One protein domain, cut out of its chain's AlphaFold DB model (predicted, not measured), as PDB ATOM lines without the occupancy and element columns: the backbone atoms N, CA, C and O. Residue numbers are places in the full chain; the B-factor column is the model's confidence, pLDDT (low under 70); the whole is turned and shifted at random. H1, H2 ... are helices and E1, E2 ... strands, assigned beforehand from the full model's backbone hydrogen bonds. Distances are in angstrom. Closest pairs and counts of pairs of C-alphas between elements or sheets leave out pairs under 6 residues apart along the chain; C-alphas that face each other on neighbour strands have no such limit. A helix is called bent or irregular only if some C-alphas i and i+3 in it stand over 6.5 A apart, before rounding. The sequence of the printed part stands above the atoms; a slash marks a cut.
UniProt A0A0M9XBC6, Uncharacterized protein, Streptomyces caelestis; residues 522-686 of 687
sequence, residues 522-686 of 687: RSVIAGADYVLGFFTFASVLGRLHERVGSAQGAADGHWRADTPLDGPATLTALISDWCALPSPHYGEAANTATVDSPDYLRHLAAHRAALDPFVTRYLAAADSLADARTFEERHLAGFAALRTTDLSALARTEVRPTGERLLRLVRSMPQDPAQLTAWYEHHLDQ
ATOM      1  N   ARG A 522     -10.878  21.885  51.574       87.69
ATOM      2  CA  ARG A 522     -11.881  21.477  52.559       87.69
ATOM      3  C   ARG A 522     -12.860  22.604  52.908       87.69
ATOM      4  O   ARG A 522     -14.058  22.352  52.992       87.69
ATOM      5  N   SER A 523     -12.378  23.827  53.131       86.62
ATOM      6  CA  SER A 523     -13.250  24.961  53.471       86.62
ATOM      7  C   SER A 523     -14.077  25.437  52.276       86.62
ATOM      8  O   SER A 523     -15.239  25.778  52.469       86.62
ATOM      9  N   VAL A 524     -13.526  25.399  51.055       89.88
ATOM     10  CA  VAL A 524     -14.281  25.706  49.824       89.88
ATOM     11  C   VAL A 524     -15.397  24.687  49.622       89.88
ATOM     12  O   VAL A 524     -16.559  25.062  49.485       89.88
ATOM     13  N   ILE A 525     -15.076  23.388  49.709       86.94
ATOM     14  CA  ILE A 525     -16.080  22.323  49.620       86.94
ATOM     15  C   ILE A 525     -17.150  22.513  50.685       86.94
ATOM     16  O   ILE A 525     -18.313  22.314  50.369       86.94
ATOM     17  N   ALA A 526     -16.802  22.890  51.918       80.06
ATOM     18  CA  ALA A 526     -17.781  23.095  52.984       80.06
ATOM     19  C   ALA A 526     -18.765  24.248  52.698       80.06
ATOM     20  O   ALA A 526     -19.920  24.150  53.110       80.06
ATOM     21  N   GLY A 527     -18.320  25.303  52.006       80.88
ATOM     22  CA  GLY A 527     -19.122  26.494  51.699       80.88
ATOM     23  C   GLY A 527     -19.892  26.453  50.373       80.88
ATOM     24  O   GLY A 527     -20.785  27.276  50.183       80.88
ATOM     25  N   ALA A 528     -19.578  25.519  49.472       84.06
ATOM     26  CA  ALA A 528     -20.129  25.494  48.118       84.06
ATOM     27  C   ALA A 528     -21.594  25.017  48.026       84.06
ATOM     28  O   ALA A 528     -21.996  24.091  48.740       84.06
ATOM     29  N   ASP A 529     -22.343  25.611  47.092       80.00
ATOM     30  CA  ASP A 529     -23.661  25.155  46.630       80.00
ATOM     31  C   ASP A 529     -23.515  24.002  45.626       80.00
ATOM     32  O   ASP A 529     -24.246  23.017  45.676       80.00
ATOM     33  N   TYR A 530     -22.514  24.094  44.748       82.94
ATOM     34  CA  TYR A 530     -22.208  23.078  43.746       82.94
ATOM     35  C   TYR A 530     -20.792  22.536  43.937       82.94
ATOM     36  O   TYR A 530     -19.830  23.298  44.047       82.94
ATOM     37  N   VAL A 531     -20.649  21.210  43.959       86.75
ATOM     38  CA  VAL A 531     -19.341  20.547  43.991       86.75
ATOM     39  C   VAL A 531     -19.235  19.614  42.796       86.75
ATOM     40  O   VAL A 531     -19.948  18.609  42.750       86.75
ATOM     41  N   LEU A 532     -18.306  19.888  41.876       90.25
ATOM     42  CA  LEU A 532     -18.011  18.969  40.779       90.25
ATOM     43  C   LEU A 532     -17.370  17.698  41.350       90.25
ATOM     44  O   LEU A 532     -16.180  17.659  41.673       90.25
ATOM     45  N   GLY A 533     -18.195  16.665  41.517       89.00
ATOM     46  CA  GLY A 533     -17.781  15.351  41.991       89.00
ATOM     47  C   GLY A 533     -17.042  14.555  40.920       89.00
ATOM     48  O   GLY A 533     -17.286  14.717  39.726       89.00
ATOM     49  N   PHE A 534     -16.187  13.623  41.348       90.06
ATOM     50  CA  PHE A 534     -15.404  12.795  40.426       90.06
ATOM     51  C   PHE A 534     -16.263  11.969  39.453       90.06
ATOM     52  O   PHE A 534     -15.858  11.772  38.315       90.06
ATOM     53  N   PHE A 535     -17.450  11.502  39.861       86.56
ATOM     54  CA  PHE A 535     -18.366  10.778  38.968       86.56
ATOM     55  C   PHE A 535     -18.844  11.651  37.798       86.56
ATOM     56  O   PHE A 535     -18.736  11.236  36.648       86.56
ATOM     57  N   THR A 536     -19.320  12.865  38.085       87.56
ATOM     58  CA  THR A 536     -19.737  13.838  37.063       87.56
ATOM     59  C   THR A 536     -18.559  14.255  36.189       87.56
ATOM     60  O   THR A 536     -18.668  14.290  34.971       87.56
ATOM     61  N   PHE A 537     -17.396  14.491  36.797       91.62
ATOM     62  CA  PHE A 537     -16.169  14.776  36.060       91.62
ATOM     63  C   PHE A 537     -15.804  13.639  35.086       91.62
ATOM     64  O   PHE A 537     -15.555  13.887  33.908       91.62
ATOM     65  N   ALA A 538     -15.821  12.388  35.552       88.94
ATOM     66  CA  ALA A 538     -15.513  11.209  34.747       88.94
ATOM     67  C   ALA A 538     -16.492  11.015  33.576       88.94
ATOM     68  O   ALA A 538     -16.060  10.664  32.479       88.94
ATOM     69  N   SER A 539     -17.787  11.278  33.791       86.06
ATOM     70  CA  SER A 539     -18.822  11.149  32.757       86.06
ATOM     71  C   SER A 539     -18.645  12.147  31.608       86.06
ATOM     72  O   SER A 539     -18.933  11.834  30.452       86.06
ATOM     73  N   VAL A 540     -18.143  13.342  31.926       88.50
ATOM     74  CA  VAL A 540     -17.893  14.422  30.967       88.50
ATOM     75  C   VAL A 540     -16.551  14.239  30.259       88.50
ATOM     76  O   VAL A 540     -16.448  14.524  29.068       88.50
ATOM     77  N   LEU A 541     -15.533  13.717  30.948       89.50
ATOM     78  CA  LEU A 541     -14.169  13.618  30.427       89.50
ATOM     79  C   LEU A 541     -14.071  12.800  29.124       89.50
ATOM     80  O   LEU A 541     -13.377  13.216  28.199       89.50
ATOM     81  N   GLY A 542     -14.790  11.675  29.021       84.81
ATOM     82  CA  GLY A 542     -14.837  10.871  27.790       84.81
ATOM     83  C   GLY A 542     -15.524  11.591  26.624       84.81
ATOM     84  O   GLY A 542     -15.023  11.585  25.504       84.81
ATOM     85  N   ARG A 543     -16.621  12.311  26.896       85.94
ATOM     86  CA  ARG A 543     -17.339  13.097  25.875       85.94
ATOM     87  C   ARG A 543     -16.531  14.295  25.391       85.94
ATOM     88  O   ARG A 543     -16.612  14.658  24.219       85.94
ATOM     89  N   LEU A 544     -15.761  14.909  26.288       86.50
ATOM     90  CA  LEU A 544     -14.865  16.004  25.939       86.50
ATOM     91  C   LEU A 544     -13.811  15.545  24.941       86.50
ATOM     92  O   LEU A 544     -13.642  16.229  23.940       86.50
ATOM     93  N   HIS A 545     -13.176  14.387  25.161       86.38
ATOM     94  CA  HIS A 545     -12.181  13.818  24.243       86.38
ATOM     95  C   HIS A 545     -12.684  13.767  22.790       86.38
ATOM     96  O   HIS A 545     -11.976  14.187  21.876       86.38
ATOM     97  N   GLU A 546     -13.934  13.348  22.580       81.88
ATOM     98  CA  GLU A 546     -14.559  13.264  21.252       81.88
ATOM     99  C   GLU A 546     -14.871  14.639  20.626       81.88
ATOM    100  O   GLU A 546     -15.032  14.741  19.409       81.88
ATOM    101  N   ARG A 547     -14.968  15.706  21.434       78.75
ATOM    102  CA  ARG A 547     -15.434  17.042  21.010       78.75
ATOM    103  C   ARG A 547     -14.419  18.173  21.171       78.75
ATOM    104  O   ARG A 547     -14.756  19.310  20.840       78.75
ATOM    105  N   VAL A 548     -13.189  17.893  21.612       71.75
ATOM    106  CA  VAL A 548     -12.159  18.915  21.905       71.75
ATOM    107  C   VAL A 548     -11.950  19.900  20.753       71.75
ATOM    108  O   VAL A 548     -11.841  21.094  20.994       71.75
ATOM    109  N   GLY A 549     -11.960  19.436  19.499       64.56
ATOM    110  CA  GLY A 549     -11.774  20.298  18.321       64.56
ATOM    111  C   GLY A 549     -12.939  21.248  18.003       64.56
ATOM    112  O   GLY A 549     -12.822  22.053  17.085       64.56
ATOM    113  N   SER A 550     -14.058  21.146  18.726       65.19
ATOM    114  CA  SER A 550     -15.280  21.944  18.526       65.19
ATOM    115  C   SER A 550     -15.718  22.734  19.763       65.19
ATOM    116  O   SER A 550     -16.640  23.540  19.671       65.19
ATOM    117  N   ALA A 551     -15.076  22.508  20.912       66.00
ATOM    118  CA  ALA A 551     -15.401  23.171  22.168       66.00
ATOM    119  C   ALA A 551     -14.570  24.452  22.328       66.00
ATOM    120  O   ALA A 551     -13.347  24.416  22.212       66.00
ATOM    121  N   GLN A 552     -15.235  25.578  22.594       64.56
ATOM    122  CA  GLN A 552     -14.580  26.884  22.745       64.56
ATOM    123  C   GLN A 552     -14.041  27.115  24.170       64.56
ATOM    124  O   GLN A 552     -13.095  27.878  24.344       64.56
ATOM    125  N   GLY A 553     -14.570  26.389  25.165       69.19
ATOM    126  CA  GLY A 553     -14.277  26.612  26.581       69.19
ATOM    127  C   GLY A 553     -15.077  27.782  27.156       69.19
ATOM    128  O   GLY A 553     -15.809  28.462  26.442       69.19
ATOM    129  N   ALA A 554     -14.959  27.986  28.466       71.31
ATOM    130  CA  ALA A 554     -15.669  29.042  29.184       71.31
ATOM    131  C   ALA A 554     -15.432  30.453  28.601       71.31
ATOM    132  O   ALA A 554     -14.300  30.794  28.266       71.31
ATOM    133  N   ALA A 555     -16.487  31.282  28.571       60.94
ATOM    134  CA  ALA A 555     -16.533  32.572  27.862       60.94
ATOM    135  C   ALA A 555     -15.415  33.570  28.237       60.94
ATOM    136  O   ALA A 555     -14.784  34.125  27.343       60.94
ATOM    137  N   ASP A 556     -15.135  33.758  29.533       67.88
ATOM    138  CA  ASP A 556     -13.994  34.570  30.007       67.88
ATOM    139  C   ASP A 556     -12.776  33.713  30.405       67.88
ATOM    140  O   ASP A 556     -11.656  34.218  30.482       67.88
ATOM    141  N   GLY A 557     -13.006  32.398  30.527       65.69
ATOM    142  CA  GLY A 557     -12.048  31.292  30.568       65.69
ATOM    143  C   GLY A 557     -11.083  31.223  31.751       65.69
ATOM    144  O   GLY A 557     -11.018  32.098  32.593       65.69
ATOM    145  N   HIS A 558     -10.351  30.107  31.819       71.06
ATOM    146  CA  HIS A 558      -9.151  29.908  32.636       71.06
ATOM    147  C   HIS A 558      -7.986  29.745  31.650       71.06
ATOM    148  O   HIS A 558      -7.806  28.673  31.054       71.06
ATOM    149  N   TRP A 559      -7.261  30.833  31.400       70.06
ATOM    150  CA  TRP A 559      -6.230  30.958  30.371       70.06
ATOM    151  C   TRP A 559      -4.836  30.973  30.986       70.06
ATOM    152  O   TRP A 559      -4.591  31.650  31.977       70.06
ATOM    153  N   ARG A 560      -3.862  30.295  30.373       59.56
ATOM    154  CA  ARG A 560      -2.456  30.471  30.769       59.56
ATOM    155  C   ARG A 560      -1.877  31.721  30.113       59.56
ATOM    156  O   ARG A 560      -2.120  31.949  28.932       59.56
ATOM    157  N   ALA A 561      -1.079  32.476  30.873       54.72
ATOM    158  CA  ALA A 561      -0.529  33.790  30.511       54.72
ATOM    159  C   ALA A 561       0.236  33.841  29.167       54.72
ATOM    160  O   ALA A 561       0.395  34.920  28.603       54.72
ATOM    161  N   ASP A 562       0.660  32.689  28.640       53.75
ATOM    162  CA  ASP A 562       1.450  32.566  27.409       53.75
ATOM    163  C   ASP A 562       0.618  32.169  26.169       53.75
ATOM    164  O   ASP A 562       1.172  31.911  25.099       53.75
ATOM    165  N   THR A 563      -0.711  32.091  26.291       54.38
ATOM    166  CA  THR A 563      -1.611  31.657  25.207       54.38
ATOM    167  C   THR A 563      -2.235  32.887  24.526       54.38
ATOM    168  O   THR A 563      -2.755  33.748  25.235       54.38
ATOM    169  N   PRO A 564      -2.211  33.016  23.180       54.66
ATOM    170  CA  PRO A 564      -2.971  34.060  22.483       54.66
ATOM    171  C   PRO A 564      -4.458  34.004  22.867       54.66
ATOM    172  O   PRO A 564      -4.932  32.935  23.243       54.66
ATOM    173  N   LEU A 565      -5.207  35.103  22.694       54.69
ATOM    174  CA  LEU A 565      -6.675  35.110  22.866       54.69
ATOM    175  C   LEU A 565      -7.384  33.998  22.054       54.69
ATOM    176  O   LEU A 565      -8.447  33.550  22.454       54.69
ATOM    177  N   ASP A 566      -6.751  33.509  20.978       54.31
ATOM    178  CA  ASP A 566      -7.229  32.410  20.120       54.31
ATOM    179  C   ASP A 566      -6.556  31.043  20.405       54.31
ATOM    180  O   ASP A 566      -6.593  30.126  19.582       54.31
ATOM    181  N   GLY A 567      -5.842  30.903  21.524       55.88
ATOM    182  CA  GLY A 567      -5.156  29.664  21.892       55.88
ATOM    183  C   GLY A 567      -6.098  28.577  22.431       55.88
ATOM    184  O   GLY A 567      -7.213  28.877  22.852       55.88
ATOM    185  N   PRO A 568      -5.684  27.294  22.450       59.75
ATOM    186  CA  PRO A 568      -6.550  26.218  22.926       59.75
ATOM    187  C   PRO A 568      -6.854  26.375  24.422       59.75
ATOM    188  O   PRO A 568      -5.937  26.518  25.238       59.75
ATOM    189  N   ALA A 569      -8.141  26.307  24.773       69.69
ATOM    190  CA  ALA A 569      -8.626  26.371  26.147       69.69
ATOM    191  C   ALA A 569      -7.945  25.318  27.048       69.69
ATOM    192  O   ALA A 569      -7.617  24.207  26.617       69.69
ATOM    193  N   THR A 570      -7.725  25.657  28.323       82.81
ATOM    194  CA  THR A 570      -7.240  24.684  29.319       82.81
ATOM    195  C   THR A 570      -8.274  23.583  29.559       82.81
ATOM    196  O   THR A 570      -9.460  23.761  29.277       82.81
ATOM    197  N   LEU A 571      -7.859  22.436  30.116       87.19
ATOM    198  CA  LEU A 571      -8.823  21.379  30.421       87.19
ATOM    199  C   LEU A 571      -9.807  21.840  31.505       87.19
ATOM    200  O   LEU A 571     -10.984  21.500  31.428       87.19
ATOM    201  N   THR A 572      -9.359  22.670  32.453       89.06
ATOM    202  CA  THR A 572     -10.252  23.352  33.400       89.06
ATOM    203  C   THR A 572     -11.274  24.226  32.679       89.06
ATOM    204  O   THR A 572     -12.455  24.099  32.967       89.06
ATOM    205  N   ALA A 573     -10.878  25.054  31.704       85.88
ATOM    206  CA  ALA A 573     -11.822  25.900  30.963       85.88
ATOM    207  C   ALA A 573     -12.864  25.090  30.163       85.88
ATOM    208  O   ALA A 573     -14.027  25.485  30.109       85.88
ATOM    209  N   LEU A 574     -12.470  23.947  29.588       86.94
ATOM    210  CA  LEU A 574     -13.387  23.023  28.904       86.94
ATOM    211  C   LEU A 574     -14.358  22.339  29.877       86.94
ATOM    212  O   LEU A 574     -15.549  22.222  29.598       86.94
ATOM    213  N   ILE A 575     -13.854  21.890  31.029       88.38
ATOM    214  CA  ILE A 575     -14.673  21.273  32.079       88.38
ATOM    215  C   ILE A 575     -15.638  22.291  32.686       88.38
ATOM    216  O   ILE A 575     -16.784  21.936  32.950       88.38
ATOM    217  N   SER A 576     -15.202  23.537  32.885       86.75
ATOM    218  CA  SER A 576     -16.045  24.593  33.443       86.75
ATOM    219  C   SER A 576     -17.245  24.908  32.563       86.75
ATOM    220  O   SER A 576     -18.344  25.013  33.093       86.75
ATOM    221  N   ASP A 577     -17.053  24.976  31.247       83.94
ATOM    222  CA  ASP A 577     -18.137  25.161  30.277       83.94
ATOM    223  C   ASP A 577     -19.164  24.016  30.355       83.94
ATOM    224  O   ASP A 577     -20.356  24.227  30.554       83.94
ATOM    225  N   TRP A 578     -18.692  22.767  30.329       85.88
ATOM    226  CA  TRP A 578     -19.571  21.592  30.328       85.88
ATOM    227  C   TRP A 578     -20.257  21.310  31.667       85.88
ATOM    228  O   TRP A 578     -21.325  20.699  31.694       85.88
ATOM    229  N   CYS A 579     -19.626  21.689  32.778       86.38
ATOM    230  CA  CYS A 579     -20.130  21.446  34.130       86.38
ATOM    231  C   CYS A 579     -20.724  22.701  34.780       86.38
ATOM    232  O   CYS A 579     -21.012  22.662  35.976       86.38
ATOM    233  N   ALA A 580     -20.879  23.793  34.024       84.81
ATOM    234  CA  ALA A 580     -21.397  25.069  34.506       84.81
ATOM    235  C   ALA A 580     -20.656  25.616  35.751       84.81
ATOM    236  O   ALA A 580     -21.266  26.099  36.706       84.81
ATOM    237  N   LEU A 581     -19.321  25.519  35.772       88.75
ATOM    238  CA  LEU A 581     -18.512  26.083  36.858       88.75
ATOM    239  C   LEU A 581     -18.280  27.587  36.656       88.75
ATOM    240  O   LEU A 581     -18.095  28.029  35.520       88.75
ATOM    241  N   PRO A 582     -18.194  28.370  37.752       89.88
ATOM    242  CA  PRO A 582     -17.949  29.800  37.666       89.88
ATOM    243  C   PRO A 582     -16.590  30.068  37.023       89.88
ATOM    244  O   PRO A 582     -15.544  29.673  37.544       89.88
ATOM    245  N   SER A 583     -16.607  30.769  35.901       86.44
ATOM    246  CA  SER A 583     -15.404  31.083  35.130       86.44
ATOM    247  C   SER A 583     -14.737  32.354  35.668       86.44
ATOM    248  O   SER A 583     -15.456  33.285  36.023       86.44
ATOM    249  N   PRO A 584     -13.404  32.409  35.807       88.12
ATOM    250  CA  PRO A 584     -12.721  33.640  36.200       88.12
ATOM    251  C   PRO A 584     -12.663  34.654  35.044       88.12
ATOM    252  O   PRO A 584     -12.810  34.293  33.880       88.12
ATOM    253  N   HIS A 585     -12.456  35.933  35.370       83.62
ATOM    254  CA  HIS A 585     -12.314  37.020  34.385       83.62
ATOM    255  C   HIS A 585     -10.883  37.162  33.855       83.62
ATOM    256  O   HIS A 585      -9.920  36.919  34.579       83.62
ATOM    257  N   TYR A 586     -10.724  37.717  32.645       74.69
ATOM    258  CA  TYR A 586      -9.422  37.929  31.980       74.69
ATOM    259  C   TYR A 586      -8.368  38.698  32.818       74.69
ATOM    260  O   TYR A 586      -7.170  38.518  32.614       74.69
ATOM    261  N   GLY A 587      -8.771  39.504  33.805       77.44
ATOM    262  CA  GLY A 587      -7.866  40.232  34.709       77.44
ATOM    263  C   GLY A 587      -7.705  39.638  36.116       77.44
ATOM    264  O   GLY A 587      -6.958  40.189  36.924       77.44
ATOM    265  N   GLU A 588      -8.410  38.557  36.446       86.56
ATOM    266  CA  GLU A 588      -8.356  37.950  37.775       86.56
ATOM    267  C   GLU A 588      -7.133  37.039  37.921       86.56
ATOM    268  O   GLU A 588      -6.790  36.277  37.020       86.56
ATOM    269  N   ALA A 589      -6.503  37.041  39.100       88.12
ATOM    270  CA  ALA A 589      -5.390  36.134  39.392       88.12
ATOM    271  C   ALA A 589      -5.783  34.655  39.197       88.12
ATOM    272  O   ALA A 589      -4.996  33.862  38.688       88.12
ATOM    273  N   ALA A 590      -7.035  34.313  39.521       89.25
ATOM    274  CA  ALA A 590      -7.592  32.978  39.336       89.25
ATOM    275  C   ALA A 590      -7.613  32.519  37.870       89.25
ATOM    276  O   ALA A 590      -7.544  31.325  37.622       89.25
ATOM    277  N   ASN A 591      -7.657  33.429  36.893       86.88
ATOM    278  CA  ASN A 591      -7.718  33.060  35.479       86.88
ATOM    279  C   ASN A 591      -6.480  32.285  35.007       86.88
ATOM    280  O   ASN A 591      -6.593  31.373  34.196       86.88
ATOM    281  N   THR A 592      -5.309  32.601  35.564       83.06
ATOM    282  CA  THR A 592      -4.030  31.989  35.160       83.06
ATOM    283  C   THR A 592      -3.461  31.012  36.190       83.06
ATOM    284  O   THR A 592      -2.436  30.370  35.936       83.06
ATOM    285  N   ALA A 593      -4.100  30.891  37.354       87.75
ATOM    286  CA  ALA A 593      -3.599  30.123  38.485       87.75
ATOM    287  C   ALA A 593      -4.154  28.694  38.493       87.75
ATOM    288  O   ALA A 593      -5.335  28.487  38.262       87.75
ATOM    289  N   THR A 594      -3.333  27.696  38.836       89.25
ATOM    290  CA  THR A 594      -3.801  26.301  38.923       89.25
ATOM    291  C   THR A 594      -4.975  26.157  39.894       89.25
ATOM    292  O   THR A 594      -5.079  26.890  40.878       89.25
ATOM    293  N   VAL A 595      -5.850  25.178  39.655       90.12
ATOM    294  CA  VAL A 595      -7.096  25.014  40.427       90.12
ATOM    295  C   VAL A 595      -6.904  24.719  41.922       90.12
ATOM    296  O   VAL A 595      -7.840  24.851  42.706       90.12
ATOM    297  N   ASP A 596      -5.704  24.301  42.327       91.06
ATOM    298  CA  ASP A 596      -5.297  24.072  43.717       91.06
ATOM    299  C   ASP A 596      -4.594  25.281  44.364       91.06
ATOM    300  O   ASP A 596      -4.215  25.217  45.535       91.06
ATOM    301  N   SER A 597      -4.435  26.384  43.629       92.69
ATOM    302  CA  SER A 597      -3.851  27.628  44.131       92.69
ATOM    303  C   SER A 597      -4.812  28.388  45.061       92.69
ATOM    304  O   SER A 597      -6.034  28.323  44.884       92.69
ATOM    305  N   PRO A 598      -4.293  29.184  46.018       92.88
ATOM    306  CA  PRO A 598      -5.129  30.024  46.876       92.88
ATOM    307  C   PRO A 598      -6.031  30.998  46.106       92.88
ATOM    308  O   PRO A 598      -7.143  31.278  46.550       92.88
ATOM    309  N   ASP A 599      -5.578  31.500  44.953       92.44
ATOM    310  CA  ASP A 599      -6.337  32.455  44.142       92.44
ATOM    311  C   ASP A 599      -7.531  31.797  43.449       92.44
ATOM    312  O   ASP A 599      -8.642  32.324  43.527       92.44
ATOM    313  N   TYR A 600      -7.346  30.606  42.870       92.81
ATOM    314  CA  TYR A 600      -8.452  29.850  42.277       92.81
ATOM    315  C   TYR A 600      -9.436  29.345  43.341       92.81
ATOM    316  O   TYR A 600     -10.651  29.425  43.166       92.81
ATOM    317  N   LEU A 601      -8.937  28.888  44.496       94.69
ATOM    318  CA  LEU A 601      -9.792  28.486  45.617       94.69
ATOM    319  C   LEU A 601     -10.609  29.661  46.173       94.69
ATOM    320  O   LEU A 601     -11.749  29.463  46.594       94.69
ATOM    321  N   ARG A 602     -10.063  30.885  46.156       94.94
ATOM    322  CA  ARG A 602     -10.791  32.101  46.549       94.94
ATOM    323  C   ARG A 602     -11.893  32.445  45.558       94.94
ATOM    324  O   ARG A 602     -12.990  32.770  45.998       94.94
ATOM    325  N   HIS A 603     -11.626  32.314  44.261       93.69
ATOM    326  CA  HIS A 603     -12.636  32.464  43.210       93.69
ATOM    327  C   HIS A 603     -13.786  31.465  43.380       93.69
ATOM    328  O   HIS A 603     -14.949  31.853  43.482       93.69
ATOM    329  N   LEU A 604     -13.460  30.177  43.519       94.06
ATOM    330  CA  LEU A 604     -14.451  29.129  43.767       94.06
ATOM    331  C   LEU A 604     -15.277  29.400  45.034       94.06
ATOM    332  O   LEU A 604     -16.503  29.306  44.994       94.06
ATOM    333  N   ALA A 605     -14.629  29.790  46.137       93.19
ATOM    334  CA  ALA A 605     -15.314  30.140  47.380       93.19
ATOM    335  C   ALA A 605     -16.263  31.335  47.208       93.19
ATOM    336  O   ALA A 605     -17.418  31.242  47.618       93.19
ATOM    337  N   ALA A 606     -15.810  32.412  46.561       93.12
ATOM    338  CA  ALA A 606     -16.621  33.603  46.311       93.12
ATOM    339  C   ALA A 606     -17.870  33.278  45.477       93.12
ATOM    340  O   ALA A 606     -18.946  33.815  45.723       93.12
ATOM    341  N   HIS A 607     -17.761  32.337  44.537       92.00
ATOM    342  CA  HIS A 607     -18.879  31.895  43.701       92.00
ATOM    343  C   HIS A 607     -19.567  30.613  44.188       92.00
ATOM    344  O   HIS A 607     -20.323  29.990  43.432       92.00
ATOM    345  N   ARG A 608     -19.327  30.217  45.447       90.00
ATOM    346  CA  ARG A 608     -19.947  29.057  46.109       90.00
ATOM    347  C   ARG A 608     -19.886  27.780  45.267       90.00
ATOM    348  O   ARG A 608     -20.839  27.005  45.226       90.00
ATOM    349  N   ALA A 609     -18.772  27.561  44.588       90.81
ATOM    350  CA  ALA A 609     -18.497  26.348  43.838       90.81
ATOM    351  C   ALA A 609     -17.284  25.638  44.439       90.81
ATOM    352  O   ALA A 609     -16.473  26.246  45.133       90.81
ATOM    353  N   ALA A 610     -17.146  24.342  44.189       91.81
ATOM    354  CA  ALA A 610     -15.952  23.603  44.561       91.81
ATOM    355  C   ALA A 610     -15.657  22.476  43.576       91.81
ATOM    356  O   ALA A 610     -16.530  21.994  42.853       91.81
ATOM    357  N   LEU A 611     -14.416  22.009  43.620       93.25
ATOM    358  CA  LEU A 611     -13.976  20.790  42.962       93.25
ATOM    359  C   LEU A 611     -13.731  19.725  44.031       93.25
ATOM    360  O   LEU A 611     -13.180  20.019  45.094       93.25
ATOM    361  N   ASP A 612     -14.143  18.492  43.753       91.88
ATOM    362  CA  ASP A 612     -13.755  17.340  44.565       91.88
ATOM    363  C   ASP A 612     -12.217  17.197  44.594       91.88
ATOM    364  O   ASP A 612     -11.571  17.459  43.575       91.88
ATOM    365  N   PRO A 613     -11.596  16.752  45.705       94.31
ATOM    366  CA  PRO A 613     -10.138  16.693  45.804       94.31
ATOM    367  C   PRO A 613      -9.450  15.861  44.714       94.31
ATOM    368  O   PRO A 613      -8.336  16.198  44.303       94.31
ATOM    369  N   PHE A 614     -10.090  14.793  44.221       95.25
ATOM    370  CA  PHE A 614      -9.572  13.997  43.104       95.25
ATOM    371  C   PHE A 614      -9.616  14.795  41.796       95.25
ATOM    372  O   PHE A 614      -8.655  14.769  41.026       95.25
ATOM    373  N   VAL A 615     -10.690  15.556  41.573       95.31
ATOM    374  CA  VAL A 615     -10.841  16.442  40.409       95.31
ATOM    375  C   VAL A 615      -9.822  17.580  40.467       95.31
ATOM    376  O   VAL A 615      -9.107  17.799  39.493       95.31
ATOM    377  N   THR A 616      -9.667  18.234  41.624       95.44
ATOM    378  CA  THR A 616      -8.646  19.268  41.849       95.44
ATOM    379  C   THR A 616      -7.252  18.743  41.524       95.44
ATOM    380  O   THR A 616      -6.517  19.370  40.764       95.44
ATOM    381  N   ARG A 617      -6.886  17.563  42.049       96.00
ATOM    382  CA  ARG A 617      -5.562  16.968  41.819       96.00
ATOM    383  C   ARG A 617      -5.324  16.633  40.348       96.00
ATOM    384  O   ARG A 617      -4.219  16.850  39.851       96.00
ATOM    385  N   TYR A 618      -6.337  16.092  39.674       96.31
ATOM    386  CA  TYR A 618      -6.263  15.756  38.257       96.31
ATOM    387  C   TYR A 618      -6.090  17.014  37.398       96.31
ATOM    388  O   TYR A 618      -5.152  17.082  36.606       96.31
ATOM    389  N   LEU A 619      -6.962  18.014  37.571       94.00
ATOM    390  CA  LEU A 619      -6.968  19.232  36.760       94.00
ATOM    391  C   LEU A 619      -5.719  20.082  36.998       94.00
ATOM    392  O   LEU A 619      -5.118  20.544  36.035       94.00
ATOM    393  N   ALA A 620      -5.259  20.200  38.248       93.25
ATOM    394  CA  ALA A 620      -4.016  20.904  38.560       93.25
ATOM    395  C   ALA A 620      -2.818  20.294  37.816       93.25
ATOM    396  O   ALA A 620      -1.985  21.024  37.288       93.25
ATOM    397  N   ALA A 621      -2.742  18.963  37.722       93.69
ATOM    398  CA  ALA A 621      -1.681  18.288  36.981       93.69
ATOM    399  C   ALA A 621      -1.857  18.405  35.460       93.69
ATOM    400  O   ALA A 621      -0.890  18.725  34.766       93.69
ATOM    401  N   ALA A 622      -3.070  18.187  34.950       90.88
ATOM    402  CA  ALA A 622      -3.394  18.294  33.529       90.88
ATOM    403  C   ALA A 622      -3.063  19.686  32.981       90.88
ATOM    404  O   ALA A 622      -2.414  19.817  31.943       90.88
ATOM    405  N   ASP A 623      -3.442  20.721  33.726       88.12
ATOM    406  CA  ASP A 623      -3.185  22.099  33.347       88.12
ATOM    407  C   ASP A 623      -1.810  22.588  33.775       88.12
ATOM    408  O   ASP A 623      -1.457  23.675  33.364       88.12
ATOM    409  N   SER A 624      -1.001  21.819  34.522       86.25
ATOM    410  CA  SER A 624       0.381  22.203  34.855       86.25
ATOM    411  C   SER A 624       1.325  22.186  33.647       86.25
ATOM    412  O   SER A 624       2.318  22.920  33.640       86.25
ATOM    413  N   LEU A 625       1.006  21.397  32.615       81.81
ATOM    414  CA  LEU A 625       1.827  21.240  31.417       81.81
ATOM    415  C   LEU A 625       1.935  22.560  30.640       81.81
ATOM    416  O   LEU A 625       0.927  23.188  30.316       81.81
ATOM    417  N   ALA A 626       3.166  22.996  30.369       64.75
ATOM    418  CA  ALA A 626       3.428  24.160  29.526       64.75
ATOM    419  C   ALA A 626       3.086  23.860  28.049       64.75
ATOM    420  O   ALA A 626       3.178  22.706  27.610       64.75
ATOM    421  N   ASP A 627       2.738  24.911  27.299       63.44
ATOM    422  CA  ASP A 627       2.379  24.919  25.869       63.44
ATOM    423  C   ASP A 627       0.978  24.378  25.502       63.44
ATOM    424  O   ASP A 627       0.243  23.815  26.317       63.44
ATOM    425  N   ALA A 628       0.604  24.553  24.228       58.72
ATOM    426  CA  ALA A 628      -0.609  24.023  23.603       58.72
ATOM    427  C   ALA A 628      -0.558  22.484  23.486       58.72
ATOM    428  O   ALA A 628      -0.314  21.928  22.417       58.72
ATOM    429  N   ARG A 629      -0.747  21.795  24.615       71.25
ATOM    430  CA  ARG A 629      -0.788  20.330  24.708       71.25
ATOM    431  C   ARG A 629      -2.154  19.772  24.335       71.25
ATOM    432  O   ARG A 629      -3.184  20.351  24.692       71.25
ATOM    433  N   THR A 630      -2.125  18.626  23.662       82.94
ATOM    434  CA  THR A 630      -3.299  17.840  23.266       82.94
ATOM    435  C   THR A 630      -4.081  17.340  24.485       82.94
ATOM    436  O   THR A 630      -3.570  17.313  25.611       82.94
ATOM    437  N   PHE A 631      -5.333  16.934  24.277       86.44
ATOM    438  CA  PHE A 631      -6.156  16.372  25.347       86.44
ATOM    439  C   PHE A 631      -5.519  15.116  25.950       86.44
ATOM    440  O   PHE A 631      -5.522  14.939  27.164       86.44
ATOM    441  N   GLU A 632      -4.928  14.273  25.109       89.12
ATOM    442  CA  GLU A 632      -4.272  13.021  25.464       89.12
ATOM    443  C   GLU A 632      -3.097  13.271  26.416       89.12
ATOM    444  O   GLU A 632      -2.985  12.616  27.452       89.12
ATOM    445  N   GLU A 633      -2.249  14.259  26.120       89.12
ATOM    446  CA  GLU A 633      -1.126  14.638  26.986       89.12
ATOM    447  C   GLU A 633      -1.609  15.143  28.355       89.12
ATOM    448  O   GLU A 633      -1.080  14.740  29.396       89.12
ATOM    449  N   ARG A 634      -2.654  15.980  28.369       89.38
ATOM    450  CA  ARG A 634      -3.271  16.483  29.609       89.38
ATOM    451  C   ARG A 634      -3.921  15.357  30.412       89.38
ATOM    452  O   ARG A 634      -3.778  15.315  31.636       89.38
ATOM    453  N   HIS A 635      -4.578  14.416  29.735       92.25
ATOM    454  CA  HIS A 635      -5.175  13.243  30.361       92.25
ATOM    455  C   HIS A 635      -4.124  12.354  31.018       92.25
ATOM    456  O   HIS A 635      -4.273  11.990  32.184       92.25
ATOM    457  N   LEU A 636      -3.023  12.072  30.318       93.56
ATOM    458  CA  LEU A 636      -1.911  11.294  30.860       93.56
ATOM    459  C   LEU A 636      -1.315  11.937  32.120       93.56
ATOM    460  O   LEU A 636      -1.030  11.225  33.087       93.56
ATOM    461  N   ALA A 637      -1.167  13.266  32.148       93.44
ATOM    462  CA  ALA A 637      -0.682  13.984  33.328       93.44
ATOM    463  C   ALA A 637      -1.658  13.898  34.513       93.44
ATOM    464  O   ALA A 637      -1.246  13.548  35.624       93.44
ATOM    465  N   GLY A 638      -2.951  14.150  34.283       94.56
ATOM    466  CA  GLY A 638      -3.983  14.018  35.315       94.56
ATOM    467  C   GLY A 638      -4.108  12.585  35.849       94.56
ATOM    468  O   GLY A 638      -4.140  12.361  37.063       94.56
ATOM    469  N   PHE A 639      -4.092  11.590  34.956       94.94
ATOM    470  CA  PHE A 639      -4.063  10.168  35.300       94.94
ATOM    471  C   PHE A 639      -2.850   9.827  36.172       94.94
ATOM    472  O   PHE A 639      -3.004   9.242  37.248       94.94
ATOM    473  N   ALA A 640      -1.643  10.222  35.757       95.00
ATOM    474  CA  ALA A 640      -0.418   9.946  36.504       95.00
ATOM    475  C   ALA A 640      -0.438  10.590  37.900       95.00
ATOM    476  O   ALA A 640       0.003   9.974  38.877       95.00
ATOM    477  N   ALA A 641      -1.002  11.794  38.025       95.62
ATOM    478  CA  ALA A 641      -1.163  12.464  39.310       95.62
ATOM    479  C   ALA A 641      -2.065  11.669  40.262       95.62
ATOM    480  O   ALA A 641      -1.688  11.456  41.413       95.62
ATOM    481  N   LEU A 642      -3.202  11.149  39.790       95.19
ATOM    482  CA  LEU A 642      -4.076  10.303  40.613       95.19
ATOM    483  C   LEU A 642      -3.429   8.961  40.985       95.19
ATOM    484  O   LEU A 642      -3.663   8.453  42.079       95.19
ATOM    485  N   ARG A 643      -2.587   8.391  40.114       93.62
ATOM    486  CA  ARG A 643      -1.878   7.125  40.382       93.62
ATOM    487  C   ARG A 643      -0.776   7.245  41.427       93.62
ATOM    488  O   ARG A 643      -0.505   6.281  42.136       93.62
ATOM    489  N   THR A 644      -0.127   8.402  41.487       91.88
ATOM    490  CA  THR A 644       1.039   8.642  42.349       91.88
ATOM    491  C   THR A 644       0.678   9.304  43.679       91.88
ATOM    492  O   THR A 644       1.494   9.316  44.598       91.88
ATOM    493  N   THR A 645      -0.541   9.831  43.814       92.75
ATOM    494  CA  THR A 645      -1.047  10.408  45.063       92.75
ATOM    495  C   THR A 645      -1.597   9.335  46.011       92.75
ATOM    496  O   THR A 645      -2.285   8.404  45.596       92.75
ATOM    497  N   ASP A 646      -1.354   9.494  47.318       93.12
ATOM    498  CA  ASP A 646      -2.075   8.733  48.345       93.12
ATOM    499  C   ASP A 646      -3.551   9.160  48.360       93.12
ATOM    500  O   ASP A 646      -3.937  10.154  48.981       93.12
ATOM    501  N   LEU A 647      -4.383   8.387  47.660       91.94
ATOM    502  CA  LEU A 647      -5.818   8.638  47.542       91.94
ATOM    503  C   LEU A 647      -6.539   8.623  48.896       91.94
ATOM    504  O   LEU A 647      -7.554   9.299  49.042       91.94
ATOM    505  N   SER A 648      -6.027   7.893  49.889       88.75
ATOM    506  CA  SER A 648      -6.631   7.849  51.227       88.75
ATOM    507  C   SER A 648      -6.342   9.138  51.990       88.75
ATOM    508  O   SER A 648      -7.206   9.653  52.697       88.75
ATOM    509  N   ALA A 649      -5.135   9.690  51.834       90.38
ATOM    510  CA  ALA A 649      -4.809  11.004  52.371       90.38
ATOM    511  C   ALA A 649      -5.592  12.116  51.667       90.38
ATOM    512  O   ALA A 649      -6.113  12.995  52.352       90.38
ATOM    513  N   LEU A 650      -5.726  12.045  50.340       91.31
ATOM    514  CA  LEU A 650      -6.501  13.004  49.554       91.31
ATOM    515  C   LEU A 650      -7.993  12.966  49.921       91.31
ATOM    516  O   LEU A 650      -8.597  14.011  50.113       91.31
ATOM    517  N   ALA A 651      -8.565  11.782  50.159       89.25
ATOM    518  CA  ALA A 651      -9.940  11.641  50.641       89.25
ATOM    519  C   ALA A 651     -10.203  12.362  51.981       89.25
ATOM    520  O   ALA A 651     -11.335  12.733  52.266       89.25
ATOM    521  N   ARG A 652      -9.181  12.610  52.817       87.06
ATOM    522  CA  ARG A 652      -9.359  13.343  54.089       87.06
ATOM    523  C   ARG A 652      -9.569  14.848  53.902       87.06
ATOM    524  O   ARG A 652     -10.018  15.512  54.839       87.06
ATOM    525  N   THR A 653      -9.247  15.403  52.733       86.88
ATOM    526  CA  THR A 653      -9.544  16.811  52.424       86.88
ATOM    527  C   THR A 653     -10.983  16.995  51.941       86.88
ATOM    528  O   THR A 653     -11.506  18.103  52.038       86.88
ATOM    529  N   GLU A 654     -11.658  15.913  51.537       84.62
ATOM    530  CA  GLU A 654     -13.093  15.896  51.265       84.62
ATOM    531  C   GLU A 654     -13.878  15.997  52.582       84.62
ATOM    532  O   GLU A 654     -13.529  15.431  53.625       84.62
ATOM    533  N   VAL A 655     -14.939  16.794  52.550       77.88
ATOM    534  CA  VAL A 655     -15.796  17.030  53.707       77.88
ATOM    535  C   VAL A 655     -16.833  15.909  53.829       77.88
ATOM    536  O   VAL A 655     -17.174  15.505  54.940       77.88
ATOM    537  N   ARG A 656     -17.302  15.388  52.692       76.44
ATOM    538  CA  ARG A 656     -18.262  14.284  52.576       76.44
ATOM    539  C   ARG A 656     -17.587  12.921  52.819       76.44
ATOM    540  O   ARG A 656     -16.395  12.763  52.570       76.44
ATOM    541  N   PRO A 657     -18.321  11.890  53.267       74.00
ATOM    542  CA  PRO A 657     -17.764  10.544  53.358       74.00
ATOM    543  C   PRO A 657     -17.347  10.009  51.977       74.00
ATOM    544  O   PRO A 657     -18.180   9.857  51.084       74.00
ATOM    545  N   THR A 658     -16.066   9.680  51.800       80.25
ATOM    546  CA  THR A 658     -15.562   9.023  50.584       80.25
ATOM    547  C   THR A 658     -15.685   7.505  50.724       80.25
ATOM    548  O   THR A 658     -14.964   6.883  51.500       80.25
ATOM    549  N   GLY A 659     -16.599   6.891  49.972       81.31
ATOM    550  CA  GLY A 659     -16.776   5.436  49.976       81.31
ATOM    551  C   GLY A 659     -15.691   4.686  49.190       81.31
ATOM    552  O   GLY A 659     -15.129   5.204  48.224       81.31
ATOM    553  N   GLU A 660     -15.458   3.413  49.530       85.12
ATOM    554  CA  GLU A 660     -14.514   2.543  48.803       85.12
ATOM    555  C   GLU A 660     -14.842   2.410  47.312       85.12
ATOM    556  O   GLU A 660     -13.945   2.219  46.493       85.12
ATOM    557  N   ARG A 661     -16.124   2.520  46.941       83.94
ATOM    558  CA  ARG A 661     -16.570   2.518  45.542       83.94
ATOM    559  C   ARG A 661     -15.911   3.639  44.739       83.94
ATOM    560  O   ARG A 661     -15.388   3.370  43.662       83.94
ATOM    561  N   LEU A 662     -15.897   4.863  45.269       87.06
ATOM    562  CA  LEU A 662     -15.273   6.004  44.601       87.06
ATOM    563  C   LEU A 662     -13.757   5.798  44.486       87.06
ATOM    564  O   LEU A 662     -13.196   5.966  43.410       87.06
ATOM    565  N   LEU A 663     -13.103   5.330  45.552       89.69
ATOM    566  CA  LEU A 663     -11.669   5.023  45.509       89.69
ATOM    567  C   LEU A 663     -11.334   3.936  44.478       89.69
ATOM    568  O   LEU A 663     -10.318   4.037  43.791       89.69
ATOM    569  N   ARG A 664     -12.174   2.901  44.346       87.69
ATOM    570  CA  ARG A 664     -12.032   1.870  43.305       87.69
ATOM    571  C   ARG A 664     -12.198   2.457  41.909       87.69
ATOM    572  O   ARG A 664     -11.360   2.177  41.060       87.69
ATOM    573  N   LEU A 665     -13.209   3.303  41.701       88.56
ATOM    574  CA  LEU A 665     -13.425   3.982  40.427       88.56
ATOM    575  C   LEU A 665     -12.200   4.823  40.045       88.56
ATOM    576  O   LEU A 665     -11.611   4.580  38.998       88.56
ATOM    577  N   VAL A 666     -11.741   5.716  40.929       91.69
ATOM    578  CA  VAL A 666     -10.547   6.557  40.713       91.69
ATOM    579  C   VAL A 666      -9.320   5.702  40.359       91.69
ATOM    580  O   VAL A 666      -8.584   6.014  39.426       91.69
ATOM    581  N   ARG A 667      -9.123   4.566  41.045       90.69
ATOM    582  CA  ARG A 667      -8.045   3.598  40.752       90.69
ATOM    583  C   ARG A 667      -8.262   2.774  39.487       90.69
ATOM    584  O   ARG A 667      -7.338   2.082  39.069       90.69
ATOM    585  N   SER A 668      -9.444   2.758  38.900       91.50
ATOM    586  CA  SER A 668      -9.736   1.988  37.687       91.50
ATOM    587  C   SER A 668      -9.727   2.843  36.424       91.50
ATOM    588  O   SER A 668      -9.719   2.270  35.342       91.50
ATOM    589  N   MET A 669      -9.690   4.177  36.565       92.56
ATOM    590  CA  MET A 669      -9.681   5.113  35.438       92.56
ATOM    591  C   MET A 669      -8.626   4.689  34.406       92.56
ATOM    592  O   MET A 669      -7.489   4.416  34.822       92.56
ATOM    593  N   PRO A 670      -8.982   4.574  33.113       93.25
ATOM    594  CA  PRO A 670      -8.064   4.140  32.072       93.25
ATOM    595  C   PRO A 670      -7.015   5.217  31.796       93.25
ATOM    596  O   PRO A 670      -7.217   6.393  32.084       93.25
ATOM    597  N   GLN A 671      -5.876   4.779  31.264       93.00
ATOM    598  CA  GLN A 671      -4.818   5.664  30.773       93.00
ATOM    599  C   GLN A 671      -5.087   6.127  29.331       93.00
ATOM    600  O   GLN A 671      -4.611   7.180  28.918       93.00
ATOM    601  N   ASP A 672      -5.789   5.300  28.556       92.06
ATOM    602  CA  ASP A 672      -6.176   5.584  27.178       92.06
ATOM    603  C   ASP A 672      -7.506   6.361  27.174       92.06
ATOM    604  O   ASP A 672      -8.524   5.807  27.611       92.06
ATOM    605  N   PRO A 673      -7.528   7.622  26.700       88.44
ATOM    606  CA  PRO A 673      -8.727   8.450  26.743       88.44
ATOM    607  C   PRO A 673      -9.859   7.912  25.860       88.44
ATOM    608  O   PRO A 673     -11.025   8.127  26.193       88.44
ATOM    609  N   ALA A 674      -9.554   7.129  24.816       89.38
ATOM    610  CA  ALA A 674     -10.565   6.489  23.972       89.38
ATOM    611  C   ALA A 674     -11.415   5.454  24.737       89.38
ATOM    612  O   ALA A 674     -12.496   5.073  24.293       89.38
ATOM    613  N   GLN A 675     -10.945   5.002  25.904       92.38
ATOM    614  CA  GLN A 675     -11.647   4.030  26.743       92.38
ATOM    615  C   GLN A 675     -12.527   4.686  27.812       92.38
ATOM    616  O   GLN A 675     -13.284   3.976  28.469       92.38
ATOM    617  N   LEU A 676     -12.450   6.008  28.012       90.44
ATOM    618  CA  LEU A 676     -13.122   6.697  29.121       90.44
ATOM    619  C   LEU A 676     -14.645   6.545  29.086       90.44
ATOM    620  O   LEU A 676     -15.240   6.249  30.122       90.44
ATOM    621  N   THR A 677     -15.268   6.701  27.914       88.00
ATOM    622  CA  THR A 677     -16.728   6.580  27.758       88.00
ATOM    623  C   THR A 677     -17.199   5.171  28.127       88.00
ATOM    624  O   THR A 677     -17.991   5.008  29.054       88.00
ATOM    625  N   ALA A 678     -16.622   4.144  27.493       88.69
ATOM    626  CA  ALA A 678     -16.969   2.746  27.755       88.69
ATOM    627  C   ALA A 678     -16.653   2.316  29.201       88.69
ATOM    628  O   ALA A 678     -17.407   1.563  29.819       88.69
ATOM    629  N   TRP A 679     -15.545   2.805  29.768       92.06
ATOM    630  CA  TRP A 679     -15.179   2.550  31.160       92.06
ATOM    631  C   TRP A 679     -16.197   3.141  32.143       92.06
ATOM    632  O   TRP A 679     -16.556   2.468  33.112       92.06
ATOM    633  N   TYR A 680     -16.657   4.373  31.912       85.56
ATOM    634  CA  TYR A 680     -17.641   5.024  32.772       85.56
ATOM    635  C   TYR A 680     -19.003   4.320  32.702       85.56
ATOM    636  O   TYR A 680     -19.572   4.006  33.748       85.56
ATOM    637  N   GLU A 681     -19.482   3.994  31.499       84.88
ATOM    638  CA  GLU A 681     -20.737   3.255  31.291       84.88
ATOM    639  C   GLU A 681     -20.725   1.894  32.005       84.88
ATOM    640  O   GLU A 681     -21.651   1.571  32.747       84.88
ATOM    641  N   HIS A 682     -19.618   1.149  31.924       84.12
ATOM    642  CA  HIS A 682     -19.469  -0.124  32.638       84.12
ATOM    643  C   HIS A 682     -19.612  -0.002  34.169       84.12
ATOM    644  O   HIS A 682     -20.065  -0.935  34.830       84.12
ATOM    645  N   HIS A 683     -19.220   1.136  34.753       77.69
ATOM    646  CA  HIS A 683     -19.337   1.385  36.194       77.69
ATOM    647  C   HIS A 683     -20.700   1.961  36.612       77.69
ATOM    648  O   HIS A 683     -21.014   1.940  37.812       77.69
ATOM    649  N   LEU A 684     -21.496   2.458  35.656       68.88
ATOM    650  CA  LEU A 684     -22.909   2.788  35.852       68.88
ATOM    651  C   LEU A 684     -23.766   1.520  35.913       68.88
ATOM    652  O   LEU A 684     -24.595   1.417  36.806       68.88
ATOM    653  N   ASP A 685     -23.505   0.530  35.057       52.28
ATOM    654  CA  ASP A 685     -24.267  -0.734  35.014       52.28
ATOM    655  C   ASP A 685     -24.040  -1.643  36.239       52.28
ATOM    656  O   ASP A 685     -24.768  -2.608  36.467       52.28
ATOM    657  N   GLN A 686     -23.010  -1.350  37.036       51.75
ATOM    658  CA  GLN A 686     -22.716  -2.014  38.314       51.75
ATOM    659  C   GLN A 686     -23.213  -1.214  39.534       51.75
ATOM    660  O   GLN A 686     -22.905  -1.591  40.672       51.75
TER     661      GLN A 686
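Overview. This is residues 522 to 686 of the 687 residues of an uncharacterized protein of Streptomyces caelestis (UniProt A0A0M9XBC6). The domain is a compact cluster of helices, mostly crossed, gathered around H6, with H7 packed across H6 and with H3 and H8 packing on H6 at other places. The kinked helix H2 runs along one side with H10 packed on it, a small pair of parallel strands, E1 and E2, lies next to H1 and H5, and H4 with the loop of residues 551 to 570 is at the end of the longest axis away from the last printed residue, Gln 686. The printed part has 165 residues, with ten named helices and two named strands in the order H1, E1, H2, H3, H4, H5, E2, H6, H7, H8, H9, H10, and its class is mostly helix. It is compact, with a radius of gyration of the C-alphas of 15.0 A, and spans 43 by 34 by 25 A.

Arrangement. H1, residues 522 to 527, touches H5, residues 598 to 606, at a shallow tilt of 22 degrees, the same way; their closest C-alphas are those of Val 524 and Ala 605, 5.2 A apart. E1, residues 530 to 532, is the parallel neighbour of E2, residues 609 to 611, at 21 degrees, with N 532 and O 610 as well as N 610 and O 530 within hydrogen-bond range, each at 2.9 A. H2, residues 534 to 550, touches H3, residues 571 to 578, with residues 537 to 544 alone, about perpendicular at 83 degrees, closest at the C-alphas of Val 540 and Trp 578, 7.4 A apart. H4, residues 589 to 592, touches H5, with the C-alphas of Ala 590 and Tyr 600 closest at 4.4 A. E1, then H2, H3, H4 and H5, then E2 form a strand-helix-strand unit, two parallel neighbour strands with helices between them along the chain. H6, residues 613 to 624, is the hub and touches four helices. It touches H3 with residues 619 to 623 alone, at a steep tilt of 57 degrees, opposite ways, closest at the C-alphas of Thr 572 and Leu 619, 6.2 A apart. H6 and H2 only just touch, and only at their ends, with 3 pairs of C-alphas within 8 A; the closest are those of Phe 534 and Val 615, 5.8 A. H7, residues 631 to 644, touches H6 at a steep tilt of 49 degrees, opposite ways, with the C-alphas of Tyr 618 and Gly 638 closest at 4.1 A. H8, residues 647 to 651, touches H6 at Pro 613 and Leu 650, whose C-alphas are the closest at 6.4 A. H9, residues 660 to 668, and H7 only just touch, and only at their ends, with 3 pairs of C-alphas within 8 A; the closest are those of Arg 643 and Arg 667, 7.1 A. H10, residues 673 to 684, touches H2, opposite ways at a tilt of 35.5 degrees, only just steep, with the C-alphas of Gly 542 and Thr 677 closest at 4.7 A. H4 and H6 are apart, and so are H6 and H10. Each O i to N i+4 pair is within hydrogen-bond range in H1, H3, H5, H6, H7, H8 and H9, against 8 of 13 in H2 and 6 of 8 in H10; H4 is too short for such a pair.

Along the chain. H1 begins at C-alpha 522 (-11.881, 21.477, 52.559). H2 measures 23.7 A from first to last C-alpha; it has a kink of 55 degrees near residue 544 and is irregular, with C-alphas 546 and 549 8.1 A apart. H6 measures 16.2 A from C-alpha 613 (-10.138, 16.693, 45.804), and H7 20.0 A. H10 measures 17.8 A, ends at C-alpha 684 (-22.909, 2.788, 35.852), and is irregular, with C-alphas 674 and 677 7.2 A apart.

Size, cuts and confidence. The two C-alphas farthest apart are those of Gly 587 and Gln 686, 44.9 A. The printed part has no cut. The link of 20 residues from H2 to H3 is long. The mean pLDDT of the printed part is 84.0; residues 549 to 553, 555 to 557, 560 to 569, 626 to 628 and 684 to 686 are under 70.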